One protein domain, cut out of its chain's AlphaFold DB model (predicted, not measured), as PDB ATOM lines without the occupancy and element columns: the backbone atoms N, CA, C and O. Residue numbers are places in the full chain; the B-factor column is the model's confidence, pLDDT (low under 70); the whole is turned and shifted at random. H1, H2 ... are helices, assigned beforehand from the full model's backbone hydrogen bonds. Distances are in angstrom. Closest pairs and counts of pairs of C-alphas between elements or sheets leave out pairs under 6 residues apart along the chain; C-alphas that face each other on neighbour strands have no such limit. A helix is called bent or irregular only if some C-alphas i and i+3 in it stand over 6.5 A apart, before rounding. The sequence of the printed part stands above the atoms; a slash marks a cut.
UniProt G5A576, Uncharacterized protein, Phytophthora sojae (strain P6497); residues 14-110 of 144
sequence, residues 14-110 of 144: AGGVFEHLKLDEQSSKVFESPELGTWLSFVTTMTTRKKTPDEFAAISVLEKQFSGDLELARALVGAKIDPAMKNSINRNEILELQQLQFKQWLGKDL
ATOM      1  N   ALA A  14     -48.461 -27.071  -4.786       89.62
ATOM      2  CA  ALA A  14     -48.495 -25.956  -5.733       89.62
ATOM      3  C   ALA A  14     -49.921 -25.487  -6.084       89.62
ATOM      4  O   ALA A  14     -50.217 -24.310  -5.944       89.62
ATOM      5  N   GLY A  15     -50.825 -26.382  -6.491       91.19
ATOM      6  CA  GLY A  15     -52.208 -26.013  -6.813       91.19
ATOM      7  C   GLY A  15     -53.005 -25.565  -5.586       91.19
ATOM      8  O   GLY A  15     -53.799 -24.643  -5.679       91.19
ATOM      9  N   GLY A  16     -52.752 -26.161  -4.415       91.62
ATOM     10  CA  GLY A  16     -53.401 -25.726  -3.174       91.62
ATOM     11  C   GLY A  16     -53.029 -24.294  -2.776       91.62
ATOM     12  O   GLY A  16     -53.904 -23.521  -2.402       91.62
ATOM     13  N   VAL A  17     -51.749 -23.928  -2.894       93.88
ATOM     14  CA  VAL A  17     -51.288 -22.554  -2.626       93.88
ATOM     15  C   VAL A  17     -51.755 -21.583  -3.712       93.88
ATOM     16  O   VAL A  17     -52.105 -20.455  -3.387       93.88
ATOM     17  N   PHE A  18     -51.821 -22.022  -4.971       95.12
ATOM     18  CA  PHE A  18     -52.342 -21.212  -6.079       95.12
ATOM     19  C   PHE A  18     -53.764 -20.713  -5.794       95.12
ATOM     20  O   PHE A  18     -54.037 -19.520  -5.880       95.12
ATOM     21  N   GLU A  19     -54.642 -21.619  -5.367       94.25
ATOM     22  CA  GLU A  19     -56.016 -21.273  -5.001       94.25
ATOM     23  C   GLU A  19     -56.110 -20.490  -3.686       94.25
ATOM     24  O   GLU A  19     -56.956 -19.618  -3.533       94.25
ATOM     25  N   HIS A  20     -55.231 -20.763  -2.714       94.31
ATOM     26  CA  HIS A  20     -55.200 -19.986  -1.470       94.31
ATOM     27  C   HIS A  20     -54.893 -18.503  -1.727       94.31
ATOM     28  O   HIS A  20     -55.434 -17.629  -1.052       94.31
ATOM     29  N   LEU A  21     -54.061 -18.233  -2.733       94.19
ATOM     30  CA  LEU A  21     -53.747 -16.894  -3.223       94.19
ATOM     31  C   LEU A  21     -54.802 -16.349  -4.202       94.19
ATOM     32  O   LEU A  21     -54.631 -15.248  -4.715       94.19
ATOM     33  N   LYS A  22     -55.887 -17.099  -4.453       93.88
ATOM     34  CA  LYS A  22     -56.994 -16.753  -5.361       93.88
ATOM     35  C   LYS A  22     -56.553 -16.461  -6.796       93.88
ATOM     36  O   LYS A  22     -57.193 -15.698  -7.516       93.88
ATOM     37  N   LEU A  23     -55.443 -17.060  -7.221       94.19
ATOM     38  CA  LEU A  23     -54.904 -16.881  -8.570       94.19
ATOM     39  C   LEU A  23     -55.783 -17.561  -9.633       94.19
ATOM     40  O   LEU A  23     -55.771 -17.168 -10.799       94.19
ATOM     41  N   ASP A  24     -56.578 -18.553  -9.235       92.25
ATOM     42  CA  ASP A  24     -57.562 -19.223 -10.083       92.25
ATOM     43  C   ASP A  24     -58.753 -18.319 -10.435       92.25
ATOM     44  O   ASP A  24     -59.251 -18.363 -11.563       92.25
ATOM     45  N   GLU A  25     -59.145 -17.419  -9.532       91.56
ATOM     46  CA  GLU A  25     -60.226 -16.447  -9.752       91.56
ATOM     47  C   GLU A  25     -59.833 -15.344 -10.758       91.56
ATOM     48  O   GLU A  25     -60.691 -14.731 -11.396       91.56
ATOM     49  N   GLN A  26     -58.533 -15.112 -10.963       85.88
ATOM     50  CA  GLN A  26     -58.017 -14.015 -11.792       85.88
ATOM     51  C   GLN A  26     -58.010 -14.306 -13.300       85.88
ATOM     52  O   GLN A  26     -57.675 -13.428 -14.098       85.88
ATOM     53  N   SER A  27     -58.420 -15.508 -13.724       80.31
ATOM     54  CA  SER A  27     -58.555 -15.883 -15.141       80.31
ATOM     55  C   SER A  27     -57.305 -15.509 -15.964       80.31
ATOM     56  O   SER A  27     -56.198 -15.932 -15.631       80.31
ATOM     57  N   SER A  28     -57.452 -14.697 -17.020       78.25
ATOM     58  CA  SER A  28     -56.354 -14.256 -17.889       78.25
ATOM     59  C   SER A  28     -55.427 -13.210 -17.262       78.25
ATOM     60  O   SER A  28     -54.361 -12.957 -17.818       78.25
ATOM     61  N   LYS A  29     -55.812 -12.603 -16.133       84.81
ATOM     62  CA  LYS A  29     -55.052 -11.547 -15.446       84.81
ATOM     63  C   LYS A  29     -54.077 -12.080 -14.402       84.81
ATOM     64  O   LYS A  29     -53.444 -11.299 -13.709       84.81
ATOM     65  N   VAL A  30     -53.919 -13.399 -14.297       91.06
ATOM     66  CA  VAL A  30     -53.009 -14.012 -13.317       91.06
ATOM     67  C   VAL A  30     -51.571 -13.489 -13.437       91.06
ATOM     68  O   VAL A  30     -50.884 -13.334 -12.437       91.06
ATOM     69  N   PHE A  31     -51.120 -13.152 -14.649       91.12
ATOM     70  CA  PHE A  31     -49.789 -12.580 -14.869       91.12
ATOM     71  C   PHE A  31     -49.663 -11.138 -14.377       91.12
ATOM     72  O   PHE A  31     -48.553 -10.681 -14.136       91.12
ATOM     73  N   GLU A  32     -50.776 -10.426 -14.196       88.12
ATOM     74  CA  GLU A  32     -50.775  -9.066 -13.657       88.12
ATOM     75  C   GLU A  32     -50.601  -9.057 -12.130       88.12
ATOM     76  O   GLU A  32     -50.222  -8.033 -11.560       88.12
ATOM     77  N   SER A  33     -50.868 -10.192 -11.474       88.88
ATOM     78  CA  SER A  33     -50.934 -10.307 -10.021       88.88
ATOM     79  C   SER A  33     -49.556 -10.508  -9.378       88.88
ATOM     80  O   SER A  33     -48.813 -11.420  -9.755       88.88
ATOM     81  N   PRO A  34     -49.211  -9.709  -8.351       87.19
ATOM     82  CA  PRO A  34     -47.978  -9.896  -7.587       87.19
ATOM     83  C   PRO A  34     -47.973 -11.206  -6.780       87.19
ATOM     84  O   PRO A  34     -46.910 -11.764  -6.489       87.19
ATOM     85  N   GLU A  35     -49.145 -11.749  -6.443       91.69
ATOM     86  CA  GLU A  35     -49.279 -13.038  -5.764       91.69
ATOM     87  C   GLU A  35     -48.740 -14.197  -6.619       91.69
ATOM     88  O   GLU A  35     -48.268 -15.193  -6.063       91.69
ATOM     89  N   LEU A  36     -48.716 -14.059  -7.952       93.56
ATOM     90  CA  LEU A  36     -48.119 -15.063  -8.833       93.56
ATOM     91  C   LEU A  36     -46.614 -15.235  -8.566       93.56
ATOM     92  O   LEU A  36     -46.141 -16.369  -8.510       93.56
ATOM     93  N   GLY A  37     -45.873 -14.149  -8.321       92.00
ATOM     94  CA  GLY A  37     -44.449 -14.221  -7.958       92.00
ATOM     95  C   GLY A  37     -44.230 -14.930  -6.615       92.00
ATOM     96  O   GLY A  37     -43.364 -15.799  -6.479       92.00
ATOM     97  N   THR A  38     -45.093 -14.650  -5.631       92.88
ATOM     98  CA  THR A  38     -45.098 -15.371  -4.343       92.88
ATOM     99  C   THR A  38     -45.317 -16.870  -4.550       92.88
ATOM    100  O   THR A  38     -44.610 -17.704  -3.975       92.88
ATOM    101  N   TRP A  39     -46.274 -17.227  -5.402       95.88
ATOM    102  CA  TRP A  39     -46.564 -18.614  -5.728       95.88
ATOM    103  C   TRP A  39     -45.405 -19.312  -6.451       95.88
ATOM    104  O   TRP A  39     -45.055 -20.436  -6.085       95.88
ATOM    105  N   LEU A  40     -44.767 -18.663  -7.428       94.56
ATOM    106  CA  LEU A  40     -43.609 -19.220  -8.136       94.56
ATOM    107  C   LEU A  40     -42.443 -19.487  -7.182       94.56
ATOM    108  O   LEU A  40     -41.885 -20.585  -7.189       94.56
ATOM    109  N   SER A  41     -42.138 -18.541  -6.289       92.19
ATOM    110  CA  SER A  41     -41.121 -18.717  -5.247       92.19
ATOM    111  C   SER A  41     -41.426 -19.913  -4.332       92.19
ATOM    112  O   SER A  41     -40.541 -20.724  -4.021       92.19
ATOM    113  N   PHE A  42     -42.700 -20.093  -3.962       93.00
ATOM    114  CA  PHE A  42     -43.147 -21.267  -3.215       93.00
ATOM    115  C   PHE A  42     -42.919 -22.570  -3.995       93.00
ATOM    116  O   PHE A  42     -42.373 -23.525  -3.434       93.00
ATOM    117  N   VAL A  43     -43.301 -22.629  -5.278       92.88
ATOM    118  CA  VAL A  43     -43.110 -23.826  -6.113       92.88
ATOM    119  C   VAL A  43     -41.627 -24.170  -6.230       92.88
ATOM    120  O   VAL A  43     -41.261 -25.319  -5.985       92.88
ATOM    121  N   THR A  44     -40.771 -23.187  -6.506       90.69
ATOM    122  CA  THR A  44     -39.315 -23.363  -6.589       90.69
ATOM    123  C   THR A  44     -38.741 -23.900  -5.278       90.69
ATOM    124  O   THR A  44     -38.044 -24.917  -5.271       90.69
ATOM    125  N   THR A  45     -39.095 -23.288  -4.146       89.44
ATOM    126  CA  THR A  45     -38.637 -23.718  -2.813       89.44
ATOM    127  C   THR A  45     -39.122 -25.124  -2.460       89.44
ATOM    128  O   THR A  45     -38.403 -25.910  -1.843       89.44
ATOM    129  N   MET A  46     -40.351 -25.474  -2.836       87.12
ATOM    130  CA  MET A  46     -40.881 -26.813  -2.611       87.12
ATOM    131  C   MET A  46     -40.152 -27.850  -3.475       87.12
ATOM    132  O   MET A  46     -39.846 -28.939  -2.987       87.12
ATOM    133  N   THR A  47     -39.894 -27.542  -4.747       84.88
ATOM    134  CA  THR A  47     -39.239 -28.459  -5.686       84.88
ATOM    135  C   THR A  47     -37.811 -28.772  -5.245       84.88
ATOM    136  O   THR A  47     -37.453 -29.945  -5.201       84.88
ATOM    137  N   THR A  48     -37.033 -27.780  -4.798       83.25
ATOM    138  CA  THR A  48     -35.648 -27.993  -4.325       83.25
ATOM    139  C   THR A  48     -35.544 -28.846  -3.058       83.25
ATOM    140  O   THR A  48     -34.521 -29.484  -2.827       83.25
ATOM    141  N   ARG A  49     -36.600 -28.899  -2.236       84.94
ATOM    142  CA  ARG A  49     -36.628 -29.667  -0.977       84.94
ATOM    143  C   ARG A  49     -37.135 -31.105  -1.130       84.94
ATOM    144  O   ARG A  49     -37.104 -31.868  -0.165       84.94
ATOM    145  N   LYS A  50     -37.650 -31.490  -2.301       81.31
ATOM    146  CA  LYS A  50     -38.224 -32.825  -2.530       81.31
ATOM    147  C   LYS A  50     -37.170 -33.823  -2.999       81.31
ATOM    148  O   LYS A  50     -36.357 -33.515  -3.857       81.31
ATOM    149  N   LYS A  51     -37.278 -35.071  -2.518       77.62
ATOM    150  CA  LYS A  51     -36.481 -36.209  -3.022       77.62
ATOM    151  C   LYS A  51     -36.725 -36.479  -4.512       77.62
ATOM    152  O   LYS A  51     -35.806 -36.852  -5.225       77.62
ATOM    153  N   THR A  52     -37.964 -36.292  -4.963       79.69
ATOM    154  CA  THR A  52     -38.380 -36.413  -6.367       79.69
ATOM    155  C   THR A  52     -38.998 -35.079  -6.809       79.69
ATOM    156  O   THR A  52     -40.206 -34.874  -6.619       79.69
ATOM    157  N   PRO A  53     -38.183 -34.125  -7.288       82.62
ATOM    158  CA  PRO A  53     -38.668 -32.826  -7.737       82.62
ATOM    159  C   PRO A  53     -39.586 -32.969  -8.959       82.62
ATOM    160  O   PRO A  53     -39.283 -33.706  -9.893       82.62
ATOM    161  N   ASP A  54     -40.705 -32.244  -8.951       88.06
ATOM    162  CA  ASP A  54     -41.562 -32.061 -10.127       88.06
ATOM    163  C   ASP A  54     -41.258 -30.682 -10.714       88.06
ATOM    164  O   ASP A  54     -41.838 -29.676 -10.303       88.06
ATOM    165  N   GLU A  55     -40.296 -30.641 -11.635       90.12
ATOM    166  CA  GLU A  55     -39.858 -29.410 -12.302       90.12
ATOM    167  C   GLU A  55     -41.015 -28.701 -13.029       90.12
ATOM    168  O   GLU A  55     -41.073 -27.475 -13.070       90.12
ATOM    169  N   PHE A  56     -41.992 -29.459 -13.533       93.81
ATOM    170  CA  PHE A  56     -43.113 -28.934 -14.313       93.81
ATOM    171  C   PHE A  56     -44.364 -28.667 -13.467       93.81
ATOM    172  O   PHE A  56     -45.459 -28.506 -14.015       93.81
ATOM    173  N   ALA A  57     -44.236 -28.615 -12.136       93.81
ATOM    174  CA  ALA A  57     -45.363 -28.375 -11.237       93.81
ATOM    175  C   ALA A  57     -46.053 -27.030 -11.515       93.81
ATOM    176  O   ALA A  57     -47.284 -26.981 -11.538       93.81
ATOM    177  N   ALA A  58     -45.277 -25.967 -11.759       95.31
ATOM    178  CA  ALA A  58     -45.817 -24.648 -12.088       95.31
ATOM    179  C   ALA A  58     -46.585 -24.680 -13.419       95.31
ATOM    180  O   ALA A  58     -47.763 -24.325 -13.466       95.31
ATOM    181  N   ILE A  59     -45.957 -25.207 -14.476       97.12
ATOM    182  CA  ILE A  59     -46.587 -25.320 -15.798       97.12
ATOM    183  C   ILE A  59     -47.865 -26.159 -15.723       97.12
ATOM    184  O   ILE A  59     -48.901 -25.733 -16.210       97.12
ATOM    185  N   SER A  60     -47.853 -27.281 -15.002       95.25
ATOM    186  CA  SER A  60     -49.029 -28.150 -14.849       95.25
ATOM    187  C   SER A  60     -50.226 -27.469 -14.166       95.25
ATOM    188  O   SER A  60     -51.368 -27.880 -14.377       95.25
ATOM    189  N   VAL A  61     -49.990 -26.487 -13.288       95.50
ATOM    190  CA  VAL A  61     -51.063 -25.701 -12.652       95.50
ATOM    191  C   VAL A  61     -51.559 -24.623 -13.611       95.50
ATOM    192  O   VAL A  61     -52.766 -24.512 -13.822       95.50
ATOM    193  N   LEU A  62     -50.647 -23.896 -14.257       96.06
ATOM    194  CA  LEU A  62     -50.992 -22.846 -15.216       96.06
ATOM    195  C   LEU A  62     -51.706 -23.401 -16.462       96.06
ATOM    196  O   LEU A  62     -52.675 -22.809 -16.920       96.06
ATOM    197  N   GLU A  63     -51.317 -24.572 -16.971       95.94
ATOM    198  CA  GLU A  63     -52.011 -25.249 -18.079       95.94
ATOM    199  C   GLU A  63     -53.481 -25.519 -17.731       95.94
ATOM    200  O   GLU A  63     -54.354 -25.386 -18.585       95.94
ATOM    201  N   LYS A  64     -53.783 -25.862 -16.472       93.69
ATOM    202  CA  LYS A  64     -55.172 -26.044 -16.026       93.69
ATOM    203  C   LYS A  64     -55.920 -24.718 -15.974       93.69
ATOM    204  O   LYS A  64     -57.070 -24.685 -16.397       93.69
ATOM    205  N   GLN A  65     -55.267 -23.657 -15.502       93.38
ATOM    206  CA  GLN A  65     -55.853 -22.318 -15.438       93.38
ATOM    207  C   GLN A  65     -56.214 -21.785 -16.831       93.38
ATOM    208  O   GLN A  65     -57.297 -21.245 -17.033       93.38
ATOM    209  N   PHE A  66     -55.333 -21.982 -17.812       93.44
ATOM    210  CA  PHE A  66     -55.521 -21.489 -19.178       93.44
ATOM    211  C   PHE A  66     -56.252 -22.466 -20.104       93.44
ATOM    212  O   PHE A  66     -56.397 -22.191 -21.288       93.44
ATOM    213  N   SER A  67     -56.764 -23.589 -19.590       91.94
ATOM    214  CA  SER A  67     -57.440 -24.623 -20.394       91.94
ATOM    215  C   SER A  67     -56.552 -25.293 -21.457       91.94
ATOM    216  O   SER A  67     -57.042 -25.766 -22.483       91.94
ATOM    217  N   GLY A  68     -55.244 -25.377 -21.214       94.06
ATOM    218  CA  GLY A  68     -54.306 -26.145 -22.029       94.06
ATOM    219  C   GLY A  68     -52.938 -25.491 -22.204       94.06
ATOM    220  O   GLY A  68     -52.718 -24.323 -21.882       94.06
ATOM    221  N   ASP A  69     -52.020 -26.269 -22.770       95.81
ATOM    222  CA  ASP A  69     -50.641 -25.868 -23.054       95.81
ATOM    223  C   ASP A  69     -50.554 -24.749 -24.101       95.81
ATOM    224  O   ASP A  69     -49.839 -23.769 -23.902       95.81
ATOM    225  N   LEU A  70     -51.325 -24.846 -25.185       95.31
ATOM    226  CA  LEU A  70     -51.313 -23.846 -26.258       95.31
ATOM    227  C   LEU A  70     -51.848 -22.479 -25.810       95.31
ATOM    228  O   LEU A  70     -51.327 -21.449 -26.236       95.31
ATOM    229  N   GLU A  71     -52.882 -22.455 -24.965       94.75
ATOM    230  CA  GLU A  71     -53.434 -21.194 -24.452       94.75
ATOM    231  C   GLU A  71     -52.494 -20.546 -23.439       94.75
ATOM    232  O   GLU A  71     -52.261 -19.339 -23.510       94.75
ATOM    233  N   LEU A  72     -51.873 -21.347 -22.566       96.56
ATOM    234  CA  LEU A  72     -50.809 -20.862 -21.692       96.56
ATOM    235  C   LEU A  72     -49.657 -20.255 -22.507       96.56
ATOM    236  O   LEU A  72     -49.199 -19.161 -22.192       96.56
ATOM    237  N   ALA A  73     -49.232 -20.917 -23.587       96.25
ATOM    238  CA  ALA A  73     -48.139 -20.434 -24.430       96.25
ATOM    239  C   ALA A  73     -48.431 -19.044 -25.017       96.25
ATOM    240  O   ALA A  73     -47.593 -18.141 -24.969       96.25
ATOM    241  N   ARG A  74     -49.653 -18.838 -25.522       94.50
ATOM    242  CA  ARG A  74     -50.094 -17.527 -26.023       94.50
ATOM    243  C   ARG A  74     -50.164 -16.485 -24.924       94.50
ATOM    244  O   ARG A  74     -49.820 -15.329 -25.168       94.50
ATOM    245  N   ALA A  75     -50.648 -16.869 -23.748       94.38
ATOM    246  CA  ALA A  75     -50.796 -15.953 -22.634       94.38
ATOM    247  C   ALA A  75     -49.426 -15.476 -22.121       94.38
ATOM    248  O   ALA A  75     -49.258 -14.279 -21.901       94.38
ATOM    249  N   LEU A  76     -48.422 -16.360 -22.068       95.25
ATOM    250  CA  LEU A  76     -47.032 -16.006 -21.751       95.25
ATOM    251  C   LEU A  76     -46.437 -15.030 -22.776       95.25
ATOM    252  O   LEU A  76     -45.836 -14.026 -22.396       95.25
ATOM    253  N   VAL A  77     -46.648 -15.262 -24.077       94.25
ATOM    254  CA  VAL A  77     -46.228 -14.299 -25.111       94.25
ATOM    255  C   VAL A  77     -46.967 -12.970 -24.959       94.25
ATOM    256  O   VAL A  77     -46.342 -11.920 -25.071       94.25
ATOM    257  N   GLY A  78     -48.271 -13.001 -24.675       92.38
ATOM    258  CA  GLY A  78     -49.070 -11.806 -24.399       92.38
ATOM    259  C   GLY A  78     -48.484 -10.981 -23.257       92.38
ATOM    260  O   GLY A  78     -48.178  -9.811 -23.453       92.38
ATOM    261  N   ALA A  79     -48.226 -11.619 -22.115       91.50
ATOM    262  CA  ALA A  79     -47.613 -10.986 -20.952       91.50
ATOM    263  C   ALA A  79     -46.211 -10.423 -21.260       91.50
ATOM    264  O   ALA A  79     -45.852  -9.346 -20.794       91.50
ATOM    265  N   LYS A  80     -45.419 -11.105 -22.099       89.31
ATOM    266  CA  LYS A  80     -44.080 -10.652 -22.511       89.31
ATOM    267  C   LYS A  80     -44.104  -9.364 -23.345       89.31
ATOM    268  O   LYS A  80     -43.143  -8.592 -23.286       89.31
ATOM    269  N   ILE A  81     -45.130  -9.158 -24.169       86.75
ATOM    270  CA  ILE A  81     -45.204  -8.023 -25.108       86.75
ATOM    271  C   ILE A  81     -46.117  -6.892 -24.627       86.75
ATOM    272  O   ILE A  81     -46.157  -5.849 -25.276       86.75
ATOM    273  N   ASP A  82     -46.849  -7.091 -23.531       85.81
ATOM    274  CA  ASP A  82     -47.770  -6.096 -22.996       85.81
ATOM    275  C   ASP A  82     -47.010  -4.973 -22.259       85.81
ATOM    276  O   ASP A  82     -46.363  -5.229 -21.237       85.81
ATOM    277  N   PRO A  83     -47.075  -3.715 -22.737       79.12
ATOM    278  CA  PRO A  83     -46.440  -2.590 -22.059       79.12
ATOM    279  C   PRO A  83     -47.069  -2.260 -20.693       79.12
ATOM    280  O   PRO A  83     -46.442  -1.555 -19.899       79.12
ATOM    281  N   ALA A  84     -48.279  -2.749 -20.395       77.25
ATOM    282  CA  ALA A  84     -48.978  -2.504 -19.134       77.25
ATOM    283  C   ALA A  84     -48.438  -3.330 -17.950       77.25
ATOM    284  O   ALA A  84     -48.738  -3.003 -16.803       77.25
ATOM    285  N   MET A  85     -47.571  -4.326 -18.185       79.06
ATOM    286  CA  MET A  85     -46.998  -5.224 -17.159       79.06
ATOM    287  C   MET A  85     -45.973  -4.569 -16.207       79.06
ATOM    288  O   MET A  85     -45.170  -5.243 -15.565       79.06
ATOM    289  N   LYS A  86     -45.971  -3.238 -16.086       67.44
ATOM    290  CA  LYS A  86     -44.936  -2.470 -15.374       67.44
ATOM    291  C   LYS A  86     -44.861  -2.758 -13.863       67.44
ATOM    292  O   LYS A  86     -43.797  -2.570 -13.284       67.44
ATOM    293  N   ASN A  87     -45.956  -3.215 -13.246       66.50
ATOM    294  CA  ASN A  87     -46.063  -3.481 -11.801       66.50
ATOM    295  C   ASN A  87     -46.415  -4.947 -11.473       66.50
ATOM    296  O   ASN A  87     -46.903  -5.234 -10.382       66.50
ATOM    297  N   SER A  88     -46.226  -5.853 -12.428       79.75
ATOM    298  CA  SER A  88     -46.719  -7.231 -12.364       79.75
ATOM    299  C   SER A  88     -45.576  -8.232 -12.166       79.75
ATOM    300  O   SER A  88     -44.492  -7.853 -11.716       79.75
ATOM    301  N   ILE A  89     -45.805  -9.513 -12.478       81.25
ATOM    302  CA  ILE A  89     -44.747 -10.528 -12.489       81.25
ATOM    303  C   ILE A  89     -43.543 -10.067 -13.335       81.25
ATOM    304  O   ILE A  89     -43.701  -9.421 -14.375       81.25
ATOM    305  N   ASN A  90     -42.323 -10.398 -12.904       84.06
ATOM    306  CA  ASN A  90     -41.121  -9.980 -13.612       84.06
ATOM    307  C   ASN A  90     -41.069 -10.628 -15.008       84.06
ATOM    308  O   ASN A  90     -41.326 -11.821 -15.179       84.06
ATOM    309  N   ARG A  91     -40.652  -9.853 -16.017       86.31
ATOM    310  CA  ARG A  91     -40.387 -10.342 -17.379       86.31
ATOM    311  C   ARG A  91     -39.522 -11.607 -17.391       86.31
ATOM    312  O   ARG A  91     -39.784 -12.499 -18.192       86.31
ATOM    313  N   ASN A  92     -38.518 -11.695 -16.520       88.25
ATOM    314  CA  ASN A  92     -37.655 -12.873 -16.428       88.25
ATOM    315  C   ASN A  92     -38.427 -14.124 -15.995       88.25
ATOM    316  O   ASN A  92     -38.223 -15.178 -16.582       88.25
ATOM    317  N   GLU A  93     -39.371 -14.007 -15.060       90.94
ATOM    318  CA  GLU A  93     -40.201 -15.139 -14.633       90.94
ATOM    319  C   GLU A  93     -41.129 -15.605 -15.771       90.94
ATOM    320  O   GLU A  93     -41.318 -16.803 -15.967       90.94
ATOM    321  N   ILE A  94     -41.651 -14.682 -16.593       93.06
ATOM    322  CA  ILE A  94     -42.422 -15.033 -17.804       93.06
ATOM    323  C   ILE A  94     -41.548 -15.819 -18.791       93.06
ATOM    324  O   ILE A  94     -41.992 -16.822 -19.353       93.06
ATOM    325  N   LEU A  95     -40.307 -15.374 -19.007       92.62
ATOM    326  CA  LEU A  95     -39.361 -16.052 -19.894       92.62
ATOM    327  C   LEU A  95     -38.990 -17.441 -19.362       92.62
ATOM    328  O   LEU A  95     -38.975 -18.399 -20.131       92.62
ATOM    329  N   GLU A  96     -38.745 -17.572 -18.060       93.62
ATOM    330  CA  GLU A  96     -38.471 -18.854 -17.407       93.62
ATOM    331  C   GLU A  96     -39.657 -19.816 -17.525       93.62
ATOM    332  O   GLU A  96     -39.467 -20.984 -17.862       93.62
ATOM    333  N   LEU A  97     -40.889 -19.331 -17.342       96.38
ATOM    334  CA  LEU A  97     -42.097 -20.124 -17.566       96.38
ATOM    335  C   LEU A  97     -42.228 -20.571 -19.027       96.38
ATOM    336  O   LEU A  97     -42.572 -21.725 -19.282       96.38
ATOM    337  N   GLN A  98     -41.914 -19.699 -19.989       96.62
ATOM    338  CA  GLN A  98     -41.915 -20.056 -21.410       96.62
ATOM    339  C   GLN A  98     -40.870 -21.148 -21.709       96.62
ATOM    340  O   GLN A  98     -41.181 -22.136 -22.376       96.62
ATOM    341  N   GLN A  99     -39.659 -21.031 -21.160       96.00
ATOM    342  CA  GLN A  99     -38.605 -22.040 -21.312       96.00
ATOM    343  C   GLN A  99     -38.966 -23.371 -20.640       96.00
ATOM    344  O   GLN A  99     -38.756 -24.435 -21.224       96.00
ATOM    345  N   LEU A 100     -39.562 -23.335 -19.446       96.50
ATOM    346  CA  LEU A 100     -40.056 -24.531 -18.762       96.50
ATOM    347  C   LEU A 100     -41.164 -25.224 -19.559       96.50
ATOM    348  O   LEU A 100     -41.164 -26.452 -19.653       96.50
ATOM    349  N   GLN A 101     -42.072 -24.463 -20.176       98.12
ATOM    350  CA  GLN A 101     -43.094 -25.022 -21.058       98.12
ATOM    351  C   GLN A 101     -42.466 -25.718 -22.275       98.12
ATOM    352  O   GLN A 101     -42.816 -26.859 -22.581       98.12
ATOM    353  N   PHE A 102     -41.488 -25.087 -22.929       97.75
ATOM    354  CA  PHE A 102     -40.759 -25.695 -24.046       97.75
ATOM    355  C   PHE A 102     -40.006 -26.957 -23.624       97.75
ATOM    356  O   PHE A 102     -40.078 -27.984 -24.301       97.75
ATOM    357  N   LYS A 103     -39.346 -26.932 -22.465       96.12
ATOM    358  CA  LYS A 103     -38.688 -28.112 -21.897       96.12
ATOM    359  C   LYS A 103     -39.686 -29.243 -21.634       96.12
ATOM    360  O   LYS A 103     -39.377 -30.404 -21.904       96.12
ATOM    361  N   GLN A 104     -40.892 -28.926 -21.163       96.12
ATOM    362  CA  GLN A 104     -41.939 -29.921 -20.949       96.12
ATOM    363  C   GLN A 104     -42.435 -30.530 -22.265       96.12
ATOM    364  O   GLN A 104     -42.669 -31.736 -22.329       96.12
ATOM    365  N   TRP A 105     -42.593 -29.725 -23.317       97.56
ATOM    366  CA  TRP A 105     -42.944 -30.213 -24.652       97.56
ATOM    367  C   TRP A 105     -41.866 -31.113 -25.248       97.56
ATOM    368  O   TRP A 105     -42.196 -32.177 -25.772       97.56
ATOM    369  N   LEU A 106     -40.593 -30.752 -25.079       94.81
ATOM    370  CA  LEU A 106     -39.468 -31.600 -25.464       94.81
ATOM    371  C   LEU A 106     -39.479 -32.937 -24.723       94.81
ATOM    372  O   LEU A 106     -39.273 -33.975 -25.339       94.81
ATOM    373  N   GLY A 107     -39.740 -32.926 -23.413       93.31
ATOM    374  CA  GLY A 107     -39.865 -34.148 -22.613       93.31
ATOM    375  C   GLY A 107     -41.088 -35.006 -22.962       93.31
ATOM    376  O   GLY A 107     -41.155 -36.158 -22.549       93.31
ATOM    377  N   LYS A 108     -42.054 -34.452 -23.708       94.69
ATOM    378  CA  LYS A 108     -43.232 -35.143 -24.261       94.69
ATOM    379  C   LYS A 108     -43.055 -35.501 -25.749       94.69
ATOM    380  O   LYS A 108     -44.048 -35.805 -26.411       94.69
ATOM    381  N   ASP A 109     -41.836 -35.398 -26.279       94.69
ATOM    382  CA  ASP A 109     -41.487 -35.668 -27.680       94.69
ATOM    383  C   ASP A 109     -42.340 -34.882 -28.698       94.69
ATOM    384  O   ASP A 109     -42.661 -35.356 -29.793       94.69
ATOM    385  N   LEU A 110     -42.742 -33.654 -28.350       95.69
ATOM    386  CA  LEU A 110     -43.451 -32.780 -29.280       95.69
ATOM    387  C   LEU A 110     -42.467 -32.248 -30.328       95.69
ATOM    388  O   LEU A 110     -41.594 -31.444 -30.016       95.69
TER     389      LEU A 110
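This is residues 14 to 110 of the 144 residues of an uncharacterized protein of Phytophthora sojae (strain P6497) (UniProt G5A576). Two pairs of helices, H1 with H3 and the hairpin H5 with H6, lie on opposite sides of short H4; H2 is near H5. The 97 printed residues, all helix by class, hold six named helices, H1 to H6 in order, and no named strand. The whole is compact, radius of gyration of the C-alphas 12.8 A, spanning 39 by 31 by 23 A.

H1, residues 14 to 20, begins at C-alpha 14 (-48.495, -25.956, -5.733). H2, 27 to 32, is irregular: C-alphas 28 and 31 are 7.4 A apart. H3 is 34 to 48, 22.1 A long; H4, 57 to 65; H5, 69 to 81, 18.8 A; H6, 91 to 107, 24.4 A, ends at C-alpha 107 (-39.865, -34.148, -22.613).

H1 touches H3, closest C-alphas Ala 14 and Val 43, 5.8 A, at a shallow tilt of 32 degrees, opposite ways. H1 touches H4, closest C-alphas Gly 15 and Val 61, 6.0 A. H5 and H6 touch, closest C-alphas Leu 76 and Ile 94, 6.1 A. Every O i to N i+4 pair is within hydrogen-bond range in H1, H5 and H6, 10 of 11 in H3, 4 of 5 in H4, 0 of 2 in H2, where 1 of 3 O i to N i+3 pairs is.

The printed part has no cut; no link is long. Residues 86 to 87 have pLDDT under 70.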